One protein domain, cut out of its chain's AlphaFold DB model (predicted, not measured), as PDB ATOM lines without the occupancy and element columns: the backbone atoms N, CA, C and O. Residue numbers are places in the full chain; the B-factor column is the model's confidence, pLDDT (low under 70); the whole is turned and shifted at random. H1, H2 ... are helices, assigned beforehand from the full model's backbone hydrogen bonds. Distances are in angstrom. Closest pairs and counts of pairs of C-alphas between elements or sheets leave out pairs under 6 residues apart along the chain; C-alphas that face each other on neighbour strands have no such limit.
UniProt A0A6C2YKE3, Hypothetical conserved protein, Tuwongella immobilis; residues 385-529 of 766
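This is residues 385 to 529 of the 766 residues of the protein "Hypothetical conserved protein" of Tuwongella immobilis (UniProt A0A6C2YKE3). Two lobes are joined by one long helix: H1, H2 and H3 make a three-helix bundle at one end, and H4 runs from it to a looser second lobe of the short helices H5, H6, H7 and H8, where H9 folds back to pack on H4. The bundle is up and down, each helix running against the one before it in the chain, and a long loop, residues 425 to 438, joins H2 to H3. The printed part has 145 residues with nine named helices, H1 to H9 in order along the chain, and no named strand; the class is all helix. It is compact, with a radius of gyration of the C-alphas of 15.9 A, and spans 44 by 36 by 22 A.

The longest helix is H4, residues 459 to 477. With residues 465 to 469 alone it touches H1, residues 390 to 399; the closest C-alphas, of Leu 394 and Ala 465, are 6.1 A apart, and the lines are only just about perpendicular at 72 degrees. H1 is the hub, touching three helices. H1 and H2, residues 411 to 424, form a helical hairpin, closest at the C-alphas of Val 399 and Arg 414, 5.0 A, with a tilt of 36 degrees, only just steep. H2 and H3, residues 439 to 456, form another, at a shallow tilt of 16 degrees, opposite ways; the closest C-alphas, of Thr 424 and Asn 445, are 5.8 A apart. H3 touches H1 with residues 446 to 453 alone, closest at the C-alphas of Pro 391 and Ser 450, 5.5 A; they run the same way at a steep tilt of 39 degrees. With residues 466 to 474 alone, H4 touches H9, residues 518 to 528, at a steep tilt of 52 degrees, opposite ways; the closest C-alphas, of Glu 467 and Ser 528, are 4.6 A apart. H7, residues 500 to 507, touches H8, residues 512 to 515, closest at the C-alphas of Gln 502 and Val 515, 6.0 A. H5, residues 484 to 487, and H6, residues 490 to 493, only just touch, only at the corner, with 3 pairs of C-alphas within 8 A; the closest, of Phe 487 and Met 493, are 6.4 A apart. H2 and H9 are apart. Every O i to N i+4 pair is within hydrogen-bond range in H1, H2, H3, H4, H7 and H9; H5, H6 and H8 are too short for such a pair.

H4 measures 26.7 A from first to last C-alpha, beginning at C-alpha 459 (263.449, 269.845, 236.976). H3 measures 25.5 A, H2 19.8 A, H9 15.1 A and H1 14.4 A. H1 begins at C-alpha 390 (279.269, 269.260, 233.231), and H9 ends at C-alpha 528 (272.028, 282.097, 231.083).

The two C-alphas farthest apart, of Ala 412 and Ala 501, are 46.5 A apart. The printed part has no cut; the links H1 to H2 and H2 to H3 are long. Mean pLDDT of the printed part is 76.3, with 46 residues under 70, among them 385 to 399, 426 to 437 and 476 to 488.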
ATOM      1  N   PRO A 385     287.481 264.724 226.197       46.03
ATOM      2  CA  PRO A 385     286.121 265.120 225.831       46.03
ATOM      3  C   PRO A 385     285.291 265.591 227.040       46.03
ATOM      4  O   PRO A 385     284.515 264.853 227.635       46.03
ATOM      5  N   GLU A 386     285.481 266.845 227.420       52.31
ATOM      6  CA  GLU A 386     284.523 267.945 227.584       52.31
ATOM      7  C   GLU A 386     283.036 267.654 227.912       52.31
ATOM      8  O   GLU A 386     282.509 268.265 228.842       52.31
ATOM      9  N   LYS A 387     282.364 266.672 227.287       50.44
ATOM     10  CA  LYS A 387     280.994 266.259 227.682       50.44
ATOM     11  C   LYS A 387     280.924 265.649 229.093       50.44
ATOM     12  O   LYS A 387     279.845 265.468 229.648       50.44
ATOM     13  N   THR A 388     282.076 265.327 229.676       53.78
ATOM     14  CA  THR A 388     282.194 264.557 230.919       53.78
ATOM     15  C   THR A 388     282.262 265.403 232.196       53.78
ATOM     16  O   THR A 388     282.054 264.885 233.291       53.78
ATOM     17  N   TYR A 389     282.476 266.717 232.078       62.66
ATOM     18  CA  TYR A 389     282.738 267.599 233.228       62.66
ATOM     19  C   TYR A 389     281.536 268.428 233.691       62.66
ATOM     20  O   TYR A 389     281.559 268.981 234.794       62.66
ATOM     21  N   LEU A 390     280.474 268.504 232.886       66.19
ATOM     22  CA  LEU A 390     279.269 269.260 233.231       66.19
ATOM     23  C   LEU A 390     278.603 268.738 234.524       66.19
ATOM     24  O   LEU A 390     278.309 269.553 235.402       66.19
ATOM     25  N   PRO A 391     278.422 267.416 234.725       69.81
ATOM     26  CA  PRO A 391     277.716 266.919 235.907       69.81
ATOM     27  C   PRO A 391     278.463 267.148 237.239       69.81
ATOM     28  O   PRO A 391     277.818 267.589 238.188       69.81
ATOM     29  N   PRO A 392     279.797 266.963 237.351       61.94
ATOM     30  CA  PRO A 392     280.552 267.348 238.552       61.94
ATOM     31  C   PRO A 392     280.488 268.841 238.887       61.94
ATOM     32  O   PRO A 392     280.447 269.219 240.057       61.94
ATOM     33  N   LEU A 393     280.479 269.709 237.872       68.50
ATOM     34  CA  LEU A 393     280.372 271.155 238.074       68.50
ATOM     35  C   LEU A 393     278.975 271.554 238.559       68.50
ATOM     36  O   LEU A 393     278.858 272.339 239.500       68.50
ATOM     37  N   LEU A 394     277.926 270.969 237.974       69.31
ATOM     38  CA  LEU A 394     276.547 271.150 238.435       69.31
ATOM     39  C   LEU A 394     276.354 270.626 239.862       69.31
ATOM     40  O   LEU A 394     275.718 271.291 240.677       69.31
ATOM     41  N   ALA A 395     276.950 269.479 240.190       68.38
ATOM     42  CA  ALA A 395     276.935 268.924 241.536       68.38
ATOM     43  C   ALA A 395     277.631 269.851 242.545       68.38
ATOM     44  O   ALA A 395     277.054 270.143 243.590       68.38
ATOM     45  N   ASN A 396     278.809 270.390 242.205       68.50
ATOM     46  CA  ASN A 396     279.522 271.370 243.033       68.50
ATOM     47  C   ASN A 396     278.713 272.657 243.260       68.50
ATOM     48  O   ASN A 396     278.681 273.176 244.376       68.50
ATOM     49  N   LEU A 397     278.028 273.167 242.231       69.44
ATOM     50  CA  LEU A 397     277.141 274.323 242.378       69.44
ATOM     51  C   LEU A 397     275.934 274.009 243.267       69.44
ATOM     52  O   LEU A 397     275.594 274.819 244.126       69.44
ATOM     53  N   ALA A 398     275.325 272.832 243.115       65.00
ATOM     54  CA  ALA A 398     274.159 272.426 243.898       65.00
ATOM     55  C   ALA A 398     274.478 272.215 245.391       65.00
ATOM     56  O   ALA A 398     273.633 272.485 246.247       65.00
ATOM     57  N   VAL A 399     275.696 271.775 245.730       68.69
ATOM     58  CA  VAL A 399     276.140 271.647 247.134       68.69
ATOM     59  C   VAL A 399     276.729 272.940 247.700       68.69
ATOM     60  O   VAL A 399     276.833 273.074 248.918       68.69
ATOM     61  N   SER A 400     277.072 273.914 246.853       73.50
ATOM     62  CA  SER A 400     277.660 275.178 247.293       73.50
ATOM     63  C   SER A 400     276.649 276.028 248.078       73.50
ATOM     64  O   SER A 400     275.552 276.301 247.582       73.50
ATOM     65  N   PRO A 401     277.009 276.519 249.280       68.62
ATOM     66  CA  PRO A 401     276.148 277.413 250.054       68.62
ATOM     67  C   PRO A 401     276.053 278.819 249.439       68.62
ATOM     68  O   PRO A 401     275.245 279.626 249.881       68.62
ATOM     69  N   TYR A 402     276.876 279.127 248.430       61.94
ATOM     70  CA  TYR A 402     276.910 280.431 247.762       61.94
ATOM     71  C   TYR A 402     275.918 280.549 246.598       61.94
ATOM     72  O   TYR A 402     275.756 281.639 246.049       61.94
ATOM     73  N   PHE A 403     275.271 279.445 246.218       67.44
ATOM     74  CA  PHE A 403     274.265 279.407 245.164       67.44
ATOM     75  C   PHE A 403     272.928 278.976 245.768       67.44
ATOM     76  O   PHE A 403     272.686 277.797 246.036       67.44
ATOM     77  N   GLU A 404     272.051 279.950 246.001       70.50
ATOM     78  CA  GLU A 404     270.646 279.670 246.279       70.50
ATOM     79  C   GLU A 404     269.937 279.433 244.943       70.50
ATOM     80  O   GLU A 404     269.792 280.341 244.128       70.50
ATOM     81  N   LEU A 405     269.557 278.181 244.682       76.69
ATOM     82  CA  LEU A 405     268.661 277.856 243.573       76.69
ATOM     83  C   LEU A 405     267.222 278.186 243.990       76.69
ATOM     84  O   LEU A 405     266.887 278.090 245.165       76.69
ATOM     85  N   GLU A 406     266.359 278.547 243.044       79.12
ATOM     86  CA  GLU A 406     264.919 278.702 243.285       79.12
ATOM     87  C   GLU A 406     264.155 277.616 242.507       79.12
ATOM     88  O   GLU A 406     264.159 277.657 241.273       79.12
ATOM     89  N   PRO A 407     263.499 276.646 243.180       83.75
ATOM     90  CA  PRO A 407     263.386 276.494 244.637       83.75
ATOM     91  C   PRO A 407     264.698 276.020 245.307       83.75
ATOM     92  O   PRO A 407     265.505 275.349 244.660       83.75
ATOM     93  N   PRO A 408     264.924 276.321 246.602       86.00
ATOM     94  CA  PRO A 408     266.177 276.006 247.294       86.00
ATOM     95  C   PRO A 408     266.437 274.505 247.362       86.00
ATOM     96  O   PRO A 408     265.530 273.712 247.614       86.00
ATOM     97  N   VAL A 409     267.696 274.113 247.157       86.62
ATOM     98  CA  VAL A 409     268.144 272.730 247.364       86.62
ATOM     99  C   VAL A 409     268.117 272.434 248.860       86.62
ATOM    100  O   VAL A 409     268.798 273.108 249.641       86.62
ATOM    101  N   THR A 410     267.329 271.435 249.254       89.81
ATOM    102  CA  THR A 410     267.207 270.995 250.651       89.81
ATOM    103  C   THR A 410     268.500 270.344 251.144       89.81
ATOM    104  O   THR A 410     269.283 269.819 250.351       89.81
ATOM    105  N   ASP A 411     268.715 270.304 252.458       84.62
ATOM    106  CA  ASP A 411     269.901 269.655 253.039       84.62
ATOM    107  C   ASP A 411     269.992 268.167 252.670       84.62
ATOM    108  O   ASP A 411     271.079 267.659 252.388       84.62
ATOM    109  N   ALA A 412     268.847 267.478 252.586       89.62
ATOM    110  CA  ALA A 412     268.776 266.088 252.141       89.62
ATOM    111  C   ALA A 412     269.246 265.928 250.685       89.62
ATOM    112  O   ALA A 412     270.037 265.032 250.388       89.62
ATOM    113  N   GLN A 413     268.823 266.829 249.791       90.88
ATOM    114  CA  GLN A 413     269.279 266.856 248.399       90.88
ATOM    115  C   GLN A 413     270.776 267.184 248.299       90.88
ATOM    116  O   GLN A 413     271.494 266.505 247.571       90.88
ATOM    117  N   ARG A 414     271.286 268.166 249.062       85.69
ATOM    118  CA  ARG A 414     272.726 268.500 249.082       85.69
ATOM    119  C   ARG A 414     273.568 267.312 249.527       85.69
ATOM    120  O   ARG A 414     274.565 266.997 248.882       85.69
ATOM    121  N   LYS A 415     273.141 266.625 250.592       84.81
ATOM    122  CA  LYS A 415     273.795 265.402 251.064       84.81
ATOM    123  C   LYS A 415     273.780 264.321 249.982       84.81
ATOM    124  O   LYS A 415     274.834 263.796 249.651       84.81
ATOM    125  N   ALA A 416     272.625 264.045 249.375       87.56
ATOM    126  CA  ALA A 416     272.512 263.035 248.324       87.56
ATOM    127  C   ALA A 416     273.411 263.334 247.105       87.56
ATOM    128  O   ALA A 416     274.050 262.418 246.589       87.56
ATOM    129  N   ILE A 417     273.522 264.603 246.689       86.75
ATOM    130  CA  ILE A 417     274.422 265.040 245.605       86.75
ATOM    131  C   ILE A 417     275.892 264.887 246.006       86.75
ATOM    132  O   ILE A 417     276.690 264.417 245.199       86.75
ATOM    133  N   SER A 418     276.255 265.245 247.240       81.69
ATOM    134  CA  SER A 418     277.616 265.068 247.760       81.69
ATOM    135  C   SER A 418     278.014 263.590 247.809       81.69
ATOM    136  O   SER A 418     279.073 263.222 247.306       81.69
ATOM    137  N   ASP A 419     277.144 262.727 248.335       83.50
ATOM    138  CA  ASP A 419     277.372 261.277 248.422       83.50
ATOM    139  C   ASP A 419     277.467 260.643 247.017       83.50
ATOM    140  O   ASP A 419     278.233 259.713 246.764       83.50
ATOM    141  N   ALA A 420     276.674 261.136 246.062       85.00
ATOM    142  CA  ALA A 420     276.746 260.769 244.648       85.00
ATOM    143  C   ALA A 420     278.075 261.194 243.997       85.00
ATOM    144  O   ALA A 420     278.716 260.382 243.322       85.00
ATOM    145  N   LEU A 421     278.521 262.430 244.250       81.06
ATOM    146  CA  LEU A 421     279.791 262.959 243.759       81.06
ATOM    147  C   LEU A 421     280.970 262.147 244.305       81.06
ATOM    148  O   LEU A 421     281.819 261.733 243.525       81.06
ATOM    149  N   LEU A 422     280.998 261.869 245.611       77.12
ATOM    150  CA  LEU A 422     282.075 261.109 246.257       77.12
ATOM    151  C   LEU A 422     282.133 259.653 245.779       77.12
ATOM    152  O   LEU A 422     283.221 259.122 245.581       77.12
ATOM    153  N   ARG A 423     280.984 259.010 245.534       84.69
ATOM    154  CA  ARG A 423     280.950 257.646 244.975       84.69
ATOM    155  C   ARG A 423     281.427 257.592 243.528       84.69
ATOM    156  O   ARG A 423     282.134 256.661 243.154       84.69
ATOM    157  N   THR A 424     281.033 258.573 242.722       79.69
ATOM    158  CA  THR A 424     281.341 258.607 241.284       79.69
ATOM    159  C   THR A 424     282.758 259.132 241.019       79.69
ATOM    160  O   THR A 424     283.433 258.691 240.092       79.69
ATOM    161  N   TYR A 425     283.237 260.034 241.877       77.06
ATOM    162  CA  TYR A 425     284.552 260.667 241.829       77.06
ATOM    163  C   TYR A 425     285.235 260.542 243.204       77.06
ATOM    164  O   TYR A 425     285.368 261.532 243.925       77.06
ATOM    165  N   PRO A 426     285.716 259.338 243.577       61.12
ATOM    166  CA  PRO A 426     286.315 259.062 244.893       61.12
ATOM    167  C   PRO A 426     287.597 259.861 245.180       61.12
ATOM    168  O   PRO A 426     288.104 259.863 246.298       61.12
ATOM    169  N   ARG A 427     288.116 260.573 244.174       58.34
ATOM    170  CA  ARG A 427     289.058 261.679 244.322       58.34
ATOM    171  C   ARG A 427     288.457 262.884 243.608       58.34
ATOM    172  O   ARG A 427     288.385 262.876 242.382       58.34
ATOM    173  N   VAL A 428     288.055 263.908 244.356       46.62
ATOM    174  CA  VAL A 428     287.827 265.259 243.825       46.62
ATOM    175  C   VAL A 428     289.104 266.047 244.128       46.62
ATOM    176  O   VAL A 428     289.247 266.558 245.238       46.62
ATOM    177  N   PRO A 429     290.099 266.083 243.227       40.16
ATOM    178  CA  PRO A 429     291.251 266.934 243.432       40.16
ATOM    179  C   PRO A 429     290.834 268.402 243.250       40.16
ATOM    180  O   PRO A 429     289.796 268.689 242.638       40.16
ATOM    181  N   PRO A 430     291.632 269.361 243.749       42.06
ATOM    182  CA  PRO A 430     291.495 270.756 243.335       42.06
ATOM    183  C   PRO A 430     291.484 270.853 241.799       42.06
ATOM    184  O   PRO A 430     292.031 269.978 241.131       42.06
ATOM    185  N   PHE A 431     290.884 271.924 241.257       42.94
ATOM    186  CA  PHE A 431     290.572 272.181 239.833       42.94
ATOM    187  C   PHE A 431     291.639 271.791 238.773       42.94
ATOM    188  O   PHE A 431     291.307 271.756 237.592       42.94
ATOM    189  N   ASN A 432     292.881 271.473 239.157       36.94
ATOM    190  CA  ASN A 432     294.028 271.265 238.276       36.94
ATOM    191  C   ASN A 432     294.726 269.886 238.392       36.94
ATOM    192  O   ASN A 432     295.737 269.695 237.723       36.94
ATOM    193  N   GLU A 433     294.252 268.929 239.206       39.00
ATOM    194  CA  GLU A 433     295.017 267.688 239.497       39.00
ATOM    195  C   GLU A 433     294.204 266.383 239.396       39.00
ATOM    196  O   GLU A 433     294.307 265.492 240.241       39.00
ATOM    197  N   PHE A 434     293.386 266.220 238.355       47.75
ATOM    198  CA  PHE A 434     292.785 264.910 238.094       47.75
ATOM    199  C   PHE A 434     293.849 263.920 237.610       47.75
ATOM    200  O   PHE A 434     294.497 264.132 236.585       47.75
ATOM    201  N   ALA A 435     293.996 262.803 238.330       45.97
ATOM    202  CA  ALA A 435     294.634 261.615 237.778       45.97
ATOM    203  C   ALA A 435     293.945 261.254 236.444       45.97
ATOM    204  O   ALA A 435     292.728 261.439 236.328       45.97
ATOM    205  N   PRO A 436     294.682 260.768 235.433       51.62
ATOM    206  CA  PRO A 436     294.126 260.543 234.108       51.62
ATOM    207  C   PRO A 436     293.082 259.416 234.149       51.62
ATOM    208  O   PRO A 436     293.434 258.245 234.090       51.62
ATOM    209  N   MET A 437     291.795 259.764 234.240       59.16
ATOM    210  CA  MET A 437     290.697 258.856 233.885       59.16
ATOM    211  C   MET A 437     290.686 258.661 232.365       59.16
ATOM    212  O   MET A 437     291.002 259.604 231.625       59.16
ATOM    213  N   SER A 438     290.326 257.460 231.899       73.19
ATOM    214  CA  SER A 438     290.084 257.241 230.469       73.19
ATOM    215  C   SER A 438     288.835 258.016 230.013       73.19
ATOM    216  O   SER A 438     287.947 258.287 230.833       73.19
ATOM    217  N   PRO A 439     288.733 258.401 228.727       66.06
ATOM    218  CA  PRO A 439     287.540 259.050 228.180       66.06
ATOM    219  C   PRO A 439     286.240 258.269 228.439       66.06
ATOM    220  O   PRO A 439     285.216 258.869 228.772       66.06
ATOM    221  N   GLU A 440     286.280 256.940 228.341       73.56
ATOM    222  CA  GLU A 440     285.140 256.041 228.558       73.56
ATOM    223  C   GLU A 440     284.697 256.059 230.020       73.56
ATOM    224  O   GLU A 440     283.501 256.155 230.304       73.56
ATOM    225  N   GLN A 441     285.654 256.034 230.951       74.62
ATOM    226  CA  GLN A 441     285.372 256.111 232.380       74.62
ATOM    227  C   GLN A 441     284.808 257.482 232.765       74.62
ATOM    228  O   GLN A 441     283.834 257.560 233.510       74.62
ATOM    229  N   ALA A 442     285.364 258.565 232.217       71.00
ATOM    230  CA  ALA A 442     284.840 259.911 232.426       71.00
ATOM    231  C   ALA A 442     283.402 260.043 231.888       71.00
ATOM    232  O   ALA A 442     282.554 260.654 232.537       71.00
ATOM    233  N   LYS A 443     283.100 259.424 230.738       76.56
ATOM    234  CA  LYS A 443     281.749 259.387 230.156       76.56
ATOM    235  C   LYS A 443     280.774 258.596 231.015       76.56
ATOM    236  O   LYS A 443     279.711 259.120 231.339       76.56
ATOM    237  N   ALA A 444     281.150 257.391 231.435       80.25
ATOM    238  CA  ALA A 444     280.332 256.578 232.329       80.25
ATOM    239  C   ALA A 444     280.034 257.318 233.646       80.25
ATOM    240  O   ALA A 444     278.883 257.400 234.072       80.25
ATOM    241  N   ASN A 445     281.048 257.946 234.244       81.12
ATOM    242  CA  ASN A 445     280.903 258.728 235.471       81.12
ATOM    243  C   ASN A 445     280.010 259.966 235.278       81.12
ATOM    244  O   ASN A 445     279.193 260.294 236.142       81.12
ATOM    245  N   ALA A 446     280.119 260.654 234.142       79.31
ATOM    246  CA  ALA A 446     279.256 261.784 233.813       79.31
ATOM    247  C   ALA A 446     277.790 261.359 233.643       79.31
ATOM    248  O   ALA A 446     276.898 262.010 234.184       79.31
ATOM    249  N   GLU A 447     277.527 260.246 232.955       83.75
ATOM    250  CA  GLU A 447     276.174 259.701 232.797       83.75
ATOM    251  C   GLU A 447     275.556 259.290 234.140       83.75
ATOM    252  O   GLU A 447     274.390 259.600 234.404       83.75
ATOM    253  N   VAL A 448     276.337 258.645 235.013       85.81
ATOM    254  CA  VAL A 448     275.908 258.284 236.375       85.81
ATOM    255  C   VAL A 448     275.541 259.535 237.175       85.81
ATOM    256  O   VAL A 448     274.442 259.608 237.730       85.81
ATOM    257  N   MET A 449     276.412 260.545 237.178       88.06
ATOM    258  CA  MET A 449     276.182 261.782 237.926       88.06
ATOM    259  C   MET A 449     275.002 262.591 237.365       88.06
ATOM    260  O   MET A 449     274.207 263.120 238.138       88.06
ATOM    261  N   SER A 450     274.820 262.642 236.041       84.56
ATOM    262  CA  SER A 450     273.642 263.265 235.417       84.56
ATOM    263  C   SER A 450     272.342 262.604 235.871       84.56
ATOM    264  O   SER A 450     271.402 263.300 236.255       84.56
ATOM    265  N   LYS A 451     272.292 261.263 235.885       89.56
ATOM    266  CA  LYS A 451     271.119 260.517 236.368       89.56
ATOM    267  C   LYS A 451     270.852 260.791 237.847       89.56
ATOM    268  O   LYS A 451     269.705 260.995 238.232       89.56
ATOM    269  N   GLN A 452     271.900 260.842 238.669       89.38
ATOM    270  CA  GLN A 452     271.780 261.136 240.100       89.38
ATOM    271  C   GLN A 452     271.284 262.563 240.362       89.38
ATOM    272  O   GLN A 452     270.412 262.751 241.209       89.38
ATOM    273  N   LEU A 453     271.781 263.558 239.621       88.06
ATOM    274  CA  LEU A 453     271.291 264.935 239.713       88.06
ATOM    275  C   LEU A 453     269.816 265.032 239.315       88.06
ATOM    276  O   LEU A 453     269.046 265.635 240.054       88.06
ATOM    277  N   ALA A 454     269.416 264.399 238.210       91.56
ATOM    278  CA  ALA A 454     268.022 264.384 237.759       91.56
ATOM    279  C   ALA A 454     267.080 263.644 238.726       91.56
ATOM    280  O   ALA A 454     265.921 264.020 238.855       91.56
ATOM    281  N   ALA A 455     267.571 262.616 239.427       93.25
ATOM    282  CA  ALA A 455     266.803 261.913 240.455       93.25
ATOM    283  C   ALA A 455     266.716 262.684 241.785       93.25
ATOM    284  O   ALA A 455     265.804 262.443 242.573       93.25
ATOM    285  N   THR A 456     267.672 263.579 242.061       92.75
ATOM    286  CA  THR A 456     267.768 264.288 243.348       92.75
ATOM    287  C   THR A 456     267.151 265.683 243.296       92.75
ATOM    288  O   THR A 456     266.516 266.114 244.256       92.75
ATOM    289  N   LEU A 457     267.354 266.411 242.202       92.06
ATOM    290  CA  LEU A 457     266.860 267.770 242.009       92.06
ATOM    291  C   LEU A 457     265.536 267.748 241.247       92.06
ATOM    292  O   LEU A 457     265.352 266.944 240.338       92.06
ATOM    293  N   SER A 458     264.633 268.675 241.571       92.12
ATOM    294  CA  SER A 458     263.487 268.928 240.697       92.12
ATOM    295  C   SER A 458     263.959 269.468 239.346       92.12
ATOM    296  O   SER A 458     265.039 270.054 239.235       92.12
ATOM    297  N   GLU A 459     263.136 269.325 238.310       90.12
ATOM    298  CA  GLU A 459     263.449 269.845 236.976       90.12
ATOM    299  C   GLU A 459     263.775 271.351 237.007       90.12
ATOM    300  O   GLU A 459     264.764 271.793 236.420       90.12
ATOM    301  N   ALA A 460     263.019 272.126 237.794       87.69
ATOM    302  CA  ALA A 460     263.273 273.548 238.014       87.69
ATOM    303  C   ALA A 460     264.635 273.811 238.686       87.69
ATOM    304  O   ALA A 460     265.379 274.689 238.250       87.69
ATOM    305  N   GLN A 461     265.000 273.036 239.714       88.50
ATOM    306  CA  GLN A 461     266.301 273.155 240.388       88.50
ATOM    307  C   GLN A 461     267.462 272.823 239.452       88.50
ATOM    308  O   GLN A 461     268.452 273.554 239.407       88.50
ATOM    309  N   LEU A 462     267.336 271.739 238.688       87.38
ATOM    310  CA  LEU A 462     268.357 271.322 237.734       87.38
ATOM    311  C   LEU A 462     268.548 272.376 236.636       87.38
ATOM    312  O   LEU A 462     269.684 272.709 236.298       87.38
ATOM    313  N   MET A 463     267.452 272.948 236.129       86.12
ATOM    314  CA  MET A 463     267.500 274.048 235.166       86.12
ATOM    315  C   MET A 463     268.216 275.275 235.753       86.12
ATOM    316  O   MET A 463     269.134 275.800 235.126       86.12
ATOM    317  N   ARG A 464     267.885 275.691 236.985       83.31
ATOM    318  CA  ARG A 464     268.559 276.825 237.646       83.31
ATOM    319  C   ARG A 464     270.049 276.587 237.878       83.31
ATOM    320  O   ARG A 464     270.845 277.509 237.705       83.31
ATOM    321  N   ALA A 465     270.447 275.366 238.237       83.06
ATOM    322  CA  ALA A 465     271.860 275.010 238.374       83.06
ATOM    323  C   ALA A 465     272.612 275.165 237.039       83.06
ATOM    324  O   ALA A 465     273.720 275.707 237.012       83.06
ATOM    325  N   LYS A 466     271.985 274.750 235.928       85.38
ATOM    326  CA  LYS A 466     272.526 274.917 234.569       85.38
ATOM    327  C   LYS A 466     272.645 276.386 234.178       85.38
ATOM    328  O   LYS A 466     273.724 276.808 233.776       85.38
ATOM    329  N   GLU A 467     271.598 277.185 234.380       84.19
ATOM    330  CA  GLU A 467     271.629 278.633 234.122       84.19
ATOM    331  C   GLU A 467     272.748 279.339 234.906       84.19
ATOM    332  O   GLU A 467     273.480 280.164 234.352       84.19
ATOM    333  N   ALA A 468     272.921 279.004 236.190       81.31
ATOM    334  CA  ALA A 468     273.975 279.567 237.033       81.31
ATOM    335  C   ALA A 468     275.378 279.221 236.506       81.31
ATOM    336  O   ALA A 468     276.241 280.101 236.420       81.31
ATOM    337  N   LEU A 469     275.580 277.968 236.091       81.50
ATOM    338  CA  LEU A 469     276.828 277.515 235.479       81.50
ATOM    339  C   LEU A 469     277.089 278.226 234.144       81.50
ATOM    340  O   LEU A 469     278.184 278.745 233.921       81.50
ATOM    341  N   TYR A 470     276.079 278.308 233.275       83.94
ATOM    342  CA  TYR A 470     276.179 278.974 231.973       83.94
ATOM    343  C   TYR A 470     276.498 280.445 232.138       83.94
ATOM    344  O   TYR A 470     277.393 280.950 231.471       83.94
ATOM    345  N   ARG A 471     275.865 281.129 233.092       81.19
ATOM    346  CA  ARG A 471     276.204 282.511 233.428       81.19
ATOM    347  C   ARG A 471     277.660 282.660 233.849       81.19
ATOM    348  O   ARG A 471     278.311 283.585 233.375       81.19
ATOM    349  N   GLN A 472     278.173 281.793 234.721       78.12
ATOM    350  CA  GLN A 472     279.566 281.869 235.172       78.12
ATOM    351  C   GLN A 472     280.542 281.741 233.991       78.12
ATOM    352  O   GLN A 472     281.480 282.536 233.863       78.12
ATOM    353  N   TYR A 473     280.289 280.790 233.091       76.44
ATOM    354  CA  TYR A 473     281.099 280.588 231.891       76.44
ATOM    355  C   TYR A 473     280.950 281.713 230.866       76.44
ATOM    356  O   TYR A 473     281.943 282.209 230.336       76.44
ATOM    357  N   VAL A 474     279.729 282.182 230.622       74.31
ATOM    358  CA  VAL A 474     279.453 283.283 229.695       74.31
ATOM    359  C   VAL A 474     280.060 284.581 230.218       74.31
ATOM    360  O   VAL A 474     280.773 285.251 229.486       74.31
ATOM    361  N   GLN A 475     279.867 284.944 231.486       75.88
ATOM    362  CA  GLN A 475     280.420 286.188 232.041       75.88
ATOM    363  C   GLN A 475     281.949 286.213 232.017       75.88
ATOM    364  O   GLN A 475     282.536 287.256 231.724       75.88
ATOM    365  N   SER A 476     282.593 285.077 232.294       67.38
ATOM    366  CA  SER A 476     284.050 284.964 232.183       67.38
ATOM    367  C   SER A 476     284.530 285.012 230.729       67.38
ATOM    368  O   SER A 476     285.586 285.584 230.463       67.38
ATOM    369  N   SER A 477     283.732 284.512 229.782       68.62
ATOM    370  CA  SER A 477     284.135 284.362 228.378       68.62
ATOM    371  C   SER A 477     283.628 285.449 227.420       68.62
ATOM    372  O   SER A 477     284.094 285.539 226.290       68.62
ATOM    373  N   MET A 478     282.696 286.317 227.823       68.88
ATOM    374  CA  MET A 478     282.220 287.419 226.966       68.88
ATOM    375  C   MET A 478     283.317 288.464 226.717       68.88
ATOM    376  O   MET A 478     283.363 289.072 225.649       68.88
ATOM    377  N   ASN A 479     284.232 288.629 227.677       61.72
ATOM    378  CA  ASN A 479     285.336 289.593 227.614       61.72
ATOM    379  C   ASN A 479     286.711 288.941 227.388       61.72
ATOM    380  O   ASN A 479     287.714 289.650 227.301       61.72
ATOM    381  N   ALA A 480     286.759 287.615 227.269       55.25
ATOM    382  CA  ALA A 480     287.975 286.829 227.103       55.25
ATOM    383  C   ALA A 480     287.836 285.873 225.901       55.25
ATOM    384  O   ALA A 480     286.731 285.682 225.389       55.25
ATOM    385  N   PRO A 481     288.933 285.283 225.401       61.31
ATOM    386  CA  PRO A 481     288.839 284.101 224.551       61.31
ATOM    387  C   PRO A 481     287.993 283.039 225.261       61.31
ATOM    388  O   PRO A 481     288.176 282.811 226.459       61.31
ATOM    389  N   LEU A 482     287.043 282.432 224.546       62.12
ATOM    390  CA  LEU A 482     286.203 281.380 225.113       62.12
ATOM    391  C   LEU A 482     287.107 280.226 225.566       62.12
ATOM    392  O   LEU A 482     287.906 279.732 224.768       62.12
ATOM    393  N   SER A 483     287.006 279.795 226.825       60.88
ATOM    394  CA  SER A 483     287.702 278.574 227.233       60.88
ATOM    395  C   SER A 483     287.107 277.387 226.471       60.88
ATOM    396  O   SER A 483     285.906 277.364 226.184       60.88
ATOM    397  N   ALA A 484     287.929 276.385 226.146       58.19
ATOM    398  CA  ALA A 484     287.456 275.176 225.463       58.19
ATOM    399  C   ALA A 484     286.277 274.521 226.224       58.19
ATOM    400  O   ALA A 484     285.298 274.079 225.634       58.19
ATOM    401  N   GLN A 485     286.269 274.678 227.554       59.16
ATOM    402  CA  GLN A 485     285.198 274.261 228.462       59.16
ATOM    403  C   GLN A 485     283.797 274.803 228.131       59.16
ATOM    404  O   GLN A 485     282.826 274.186 228.551       59.16
ATOM    405  N   VAL A 486     283.642 275.927 227.423       67.31
ATOM    406  CA  VAL A 486     282.303 276.425 227.045       67.31
ATOM    407  C   VAL A 486     281.809 275.782 225.749       67.31
ATOM    408  O   VAL A 486     280.615 275.513 225.628       67.31
ATOM    409  N   PHE A 487     282.709 275.454 224.812       67.62
ATOM    410  CA  PHE A 487     282.363 274.682 223.608       67.62
ATOM    411  C   PHE A 487     281.847 273.279 223.938       67.62
ATOM    412  O   PHE A 487     281.007 272.741 223.219       67.62
ATOM    413  N   ALA A 488     282.326 272.726 225.048       64.94
ATOM    414  CA  ALA A 488     281.897 271.459 225.621       64.94
ATOM    415  C   ALA A 488     280.402 271.376 225.947       64.94
ATOM    416  O   ALA A 488     279.832 270.283 226.029       64.94
ATOM    417  N   ILE A 489     279.779 272.524 226.213       73.69
ATOM    418  CA  ILE A 489     278.425 272.603 226.743       73.69
ATOM    419  C   ILE A 489     277.449 272.555 225.567       73.69
ATOM    420  O   ILE A 489     276.953 273.578 225.108       73.69
ATOM    421  N   GLU A 490     277.167 271.354 225.065       76.94
ATOM    422  CA  GLU A 490     276.278 271.128 223.913       76.94
ATOM    423  C   GLU A 490     274.905 271.793 224.091       76.94
ATOM    424  O   GLU A 490     274.380 272.388 223.158       76.94
ATOM    425  N   GLU A 491     274.369 271.792 225.310       80.94
ATOM    426  CA  GLU A 491     273.104 272.455 225.649       80.94
ATOM    427  C   GLU A 491     273.154 273.987 225.492       80.94
ATOM    428  O   GLU A 491     272.130 274.608 225.215       80.94
ATOM    429  N   LEU A 492     274.332 274.600 225.644       82.00
ATOM    430  CA  LEU A 492     274.557 276.024 225.393       82.00
ATOM    431  C   LEU A 492     274.891 276.281 223.918       82.00
ATOM    432  O   LEU A 492     274.444 277.275 223.356       82.00
ATOM    433  N   MET A 493     275.667 275.397 223.289       83.75
ATOM    434  CA  MET A 493     276.241 275.615 221.958       83.75
ATOM    435  C   MET A 493     275.317 275.194 220.811       83.75
ATOM    436  O   MET A 493     275.239 275.899 219.805       83.75
ATOM    437  N   ALA A 494     274.584 274.085 220.949       88.44
ATOM    438  CA  ALA A 494     273.695 273.575 219.903       88.44
ATOM    439  C   ALA A 494     272.571 274.566 219.537       88.44
ATOM    440  O   ALA A 494     272.349 274.778 218.340       88.44
ATOM    441  N   PRO A 495     271.912 275.254 220.497       91.19
ATOM    442  CA  PRO A 495     270.910 276.265 220.161       91.19
ATOM    443  C   PRO A 495     271.483 277.466 219.402       91.19
ATOM    444  O   PRO A 495     270.769 278.076 218.609       91.19
ATOM    445  N   LEU A 496     272.767 277.796 219.605       90.94
ATOM    446  CA  LEU A 496     273.406 278.943 218.952       90.94
ATOM    447  C   LEU A 496     273.606 278.733 217.453       90.94
ATOM    448  O   LEU A 496     273.767 279.725 216.745       90.94
ATOM    449  N   LYS A 497     273.589 277.480 216.970       93.56
ATOM    450  CA  LYS A 497     273.779 277.129 215.551       93.56
ATOM    451  C   LYS A 497     274.943 277.908 214.929       93.56
ATOM    452  O   LYS A 497     274.780 278.585 213.914       93.56
ATOM    453  N   LEU A 498     276.099 277.881 215.597       90.00
ATOM    454  CA  LEU A 498     277.272 278.609 215.127       90.00
ATOM    455  C   LEU A 498     277.632 278.151 213.712       90.00
ATOM    456  O   LEU A 498     277.671 276.961 213.413       90.00
ATOM    457  N   THR A 499     277.915 279.104 212.832       93.62
ATOM    458  CA  THR A 499     278.474 278.773 211.520       93.62
ATOM    459  C   THR A 499     279.901 278.245 211.685       93.62
ATOM    460  O   THR A 499     280.616 278.651 212.606       93.62
ATOM    461  N   ALA A 500     280.377 277.418 210.749       85.88
ATOM    462  CA  ALA A 500     281.760 276.925 210.761       85.88
ATOM    463  C   ALA A 500     282.798 278.070 210.845       85.88
ATOM    464  O   ALA A 500     283.839 277.950 211.496       85.88
ATOM    465  N   ALA A 501     282.489 279.225 210.239       84.12
ATOM    466  CA  ALA A 501     283.316 280.426 210.320       84.12
ATOM    467  C   ALA A 501     283.360 281.019 211.743       84.12
ATOM    468  O   ALA A 501     284.428 281.418 212.212       84.12
ATOM    469  N   GLN A 502     282.224 281.064 212.445       89.94
ATOM    470  CA  GLN A 502     282.151 281.518 213.838       89.94
ATOM    471  C   GLN A 502     282.918 280.576 214.770       89.94
ATOM    472  O   GLN A 502     283.752 281.044 215.546       89.94
ATOM    473  N   GLU A 503     282.712 279.262 214.647       83.06
ATOM    474  CA  GLU A 503     283.449 278.261 215.430       83.06
ATOM    475  C   GLU A 503     284.959 278.397 215.234       83.06
ATOM    476  O   GLU A 503     285.712 278.455 216.206       83.06
ATOM    477  N   THR A 504     285.400 278.543 213.981       77.62
ATOM    478  CA  THR A 504     286.813 278.749 213.643       77.62
ATOM    479  C   THR A 504     287.365 280.021 214.286       77.62
ATOM    480  O   THR A 504     288.454 279.998 214.857       77.62
ATOM    481  N   ARG A 505     286.632 281.143 214.235       78.12
ATOM    482  CA  ARG A 505     287.068 282.408 214.856       78.12
ATOM    483  C   ARG A 505     287.211 282.280 216.369       78.12
ATOM    484  O   ARG A 505     288.208 282.745 216.916       78.12
ATOM    485  N   ILE A 506     286.249 281.647 217.035       76.38
ATOM    486  CA  ILE A 506     286.281 281.461 218.490       76.38
ATOM    487  C   ILE A 506     287.420 280.495 218.875       76.38
ATOM    488  O   ILE A 506     288.184 280.815 219.782       76.38
ATOM    489  N   ARG A 507     287.624 279.381 218.148       72.75
ATOM    490  CA  ARG A 507     288.771 278.463 218.356       72.75
ATOM    491  C   ARG A 507     290.128 279.147 218.159       72.75
ATOM    492  O   ARG A 507     291.099 278.785 218.809       72.75
ATOM    493  N   ARG A 508     290.189 280.175 217.307       68.06
ATOM    494  CA  ARG A 508     291.370 281.035 217.106       68.06
ATOM    495  C   ARG A 508     291.495 282.170 218.134       68.06
ATOM    496  O   ARG A 508     292.295 283.082 217.948       68.06
ATOM    497  N   GLY A 509     290.708 282.133 219.210       66.31
ATOM    498  CA  GLY A 509     290.814 283.053 220.342       66.31
ATOM    499  C   GLY A 509     290.020 284.354 220.204       66.31
ATOM    500  O   GLY A 509     290.209 285.266 221.011       66.31
ATOM    501  N   ALA A 510     289.125 284.477 219.216       73.62
ATOM    502  CA  ALA A 510     288.219 285.620 219.170       73.62
ATOM    503  C   ALA A 510     287.316 285.645 220.416       73.62
ATOM    504  O   ALA A 510     286.846 284.606 220.884       73.62
ATOM    505  N   ARG A 511     287.045 286.848 220.942       77.00
ATOM    506  CA  ARG A 511     286.135 287.023 222.085       77.00
ATOM    507  C   ARG A 511     284.756 286.498 221.710       77.00
ATOM    508  O   ARG A 511     284.201 286.946 220.705       77.00
ATOM    509  N   PHE A 512     284.190 285.616 222.528       81.06
ATOM    510  CA  PHE A 512     282.941 284.920 222.210       81.06
ATOM    511  C   PHE A 512     281.815 285.880 221.826       81.06
ATOM    512  O   PHE A 512     281.282 285.799 220.723       81.06
ATOM    513  N   GLY A 513     281.563 286.893 222.661       83.56
ATOM    514  CA  GLY A 513     280.529 287.897 222.404       83.56
ATOM    515  C   GLY A 513     280.737 288.720 221.126       83.56
ATOM    516  O   GLY A 513     279.770 289.241 220.586       83.56
ATOM    517  N   SER A 514     281.966 288.818 220.603       85.56
ATOM    518  CA  SER A 514     282.261 289.549 219.355       85.56
ATOM    519  C   SER A 514     282.014 288.734 218.081       85.56
ATOM    520  O   SER A 514     282.042 289.285 216.981       85.56
ATOM    521  N   VAL A 515     281.826 287.418 218.217       88.31
ATOM    522  CA  VAL A 515     281.607 286.500 217.090       88.31
ATOM    523  C   VAL A 515     280.125 286.165 216.915       88.31
ATOM    524  O   VAL A 515     279.708 285.832 215.805       88.31
ATOM    525  N   LEU A 516     279.335 286.274 217.985       91.44
ATOM    526  CA  LEU A 516     277.898 286.011 217.967       91.44
ATOM    527  C   LEU A 516     277.114 287.124 217.253       91.44
ATOM    528  O   LEU A 516     277.425 288.308 217.415       91.44
ATOM    529  N   THR A 517     276.065 286.743 216.519       95.50
ATOM    530  CA  THR A 517     275.027 287.676 216.047       95.50
ATOM    531  C   THR A 517     274.209 288.207 217.222       95.50
ATOM    532  O   THR A 517     274.298 287.693 218.341       95.50
ATOM    533  N   ASP A 518     273.395 289.234 216.996       93.88
ATOM    534  CA  ASP A 518     272.563 289.785 218.066       93.88
ATOM    535  C   ASP A 518     271.473 288.800 218.514       93.88
ATOM    536  O   ASP A 518     271.211 288.699 219.714       93.88
ATOM    537  N   GLU A 519     270.941 287.972 217.608       94.81
ATOM    538  CA  GLU A 519     270.023 286.886 217.974       94.81
ATOM    539  C   GLU A 519     270.724 285.832 218.838       94.81
ATOM    540  O   GLU A 519     270.172 285.376 219.838       94.81
ATOM    541  N   GLN A 520     271.964 285.468 218.498       94.50
ATOM    542  CA  GLN A 520     272.754 284.521 219.285       94.50
ATOM    543  C   GLN A 520     273.110 285.094 220.664       94.50
ATOM    544  O   GLN A 520     273.030 284.375 221.656       94.50
ATOM    545  N   LYS A 521     273.451 286.386 220.773       90.50
ATOM    546  CA  LYS A 521     273.674 287.044 222.076       90.50
ATOM    547  C   LYS A 521     272.399 287.068 222.916       90.50
ATOM    548  O   LYS A 521     272.470 286.811 224.119       90.50
ATOM    549  N   ALA A 522     271.254 287.354 222.298       90.38
ATOM    550  CA  ALA A 522     269.960 287.293 222.967       90.38
ATOM    551  C   ALA A 522     269.670 285.868 223.459       90.38
ATOM    552  O   ALA A 522     269.294 285.693 224.614       90.38
ATOM    553  N   LEU A 523     269.961 284.849 222.643       90.31
ATOM    554  CA  LEU A 523     269.809 283.447 223.025       90.31
ATOM    555  C   LEU A 523     270.745 283.053 224.175       90.31
ATOM    556  O   LEU A 523     270.301 282.404 225.116       90.31
ATOM    557  N   VAL A 524     272.008 283.496 224.164       87.00
ATOM    558  CA  VAL A 524     272.929 283.317 225.301       87.00
ATOM    559  C   VAL A 524     272.364 283.973 226.564       87.00
ATOM    560  O   VAL A 524     272.402 283.367 227.636       87.00
ATOM    561  N   ALA A 525     271.809 285.184 226.458       86.38
ATOM    562  CA  ALA A 525     271.181 285.858 227.591       86.38
ATOM    563  C   ALA A 525     269.981 285.057 228.128       86.38
ATOM    564  O   ALA A 525     269.885 284.871 229.342       86.38
ATOM    565  N   THR A 526     269.138 284.511 227.246       89.12
ATOM    566  CA  THR A 526     268.021 283.624 227.609       89.12
ATOM    567  C   THR A 526     268.509 282.347 228.298       89.12
ATOM    568  O   THR A 526     268.035 282.041 229.388       89.12
ATOM    569  N   LEU A 527     269.490 281.644 227.720       85.75
ATOM    570  CA  LEU A 527     270.045 280.391 228.256       85.75
ATOM    571  C   LEU A 527     270.783 280.586 229.588       85.75
ATOM    572  O   LEU A 527     270.830 279.679 230.413       85.75
ATOM    573  N   SER A 528     271.361 281.768 229.817       83.25
ATOM    574  CA  SER A 528     272.028 282.097 231.083       83.25
ATOM    575  C   SER A 528     271.061 282.509 232.203       83.25
ATOM    576  O   SER A 528     271.483 282.594 233.358       83.25
ATOM    577  N   GLY A 529     269.783 282.756 231.891       84.00
ATOM    578  CA  GLY A 529     268.732 283.137 232.840       84.00
ATOM    579  C   GLY A 529     268.874 284.545 233.450       84.00
ATOM    580  O   GLY A 529     269.837 285.286 233.212       84.00
TER     581      GLY A 529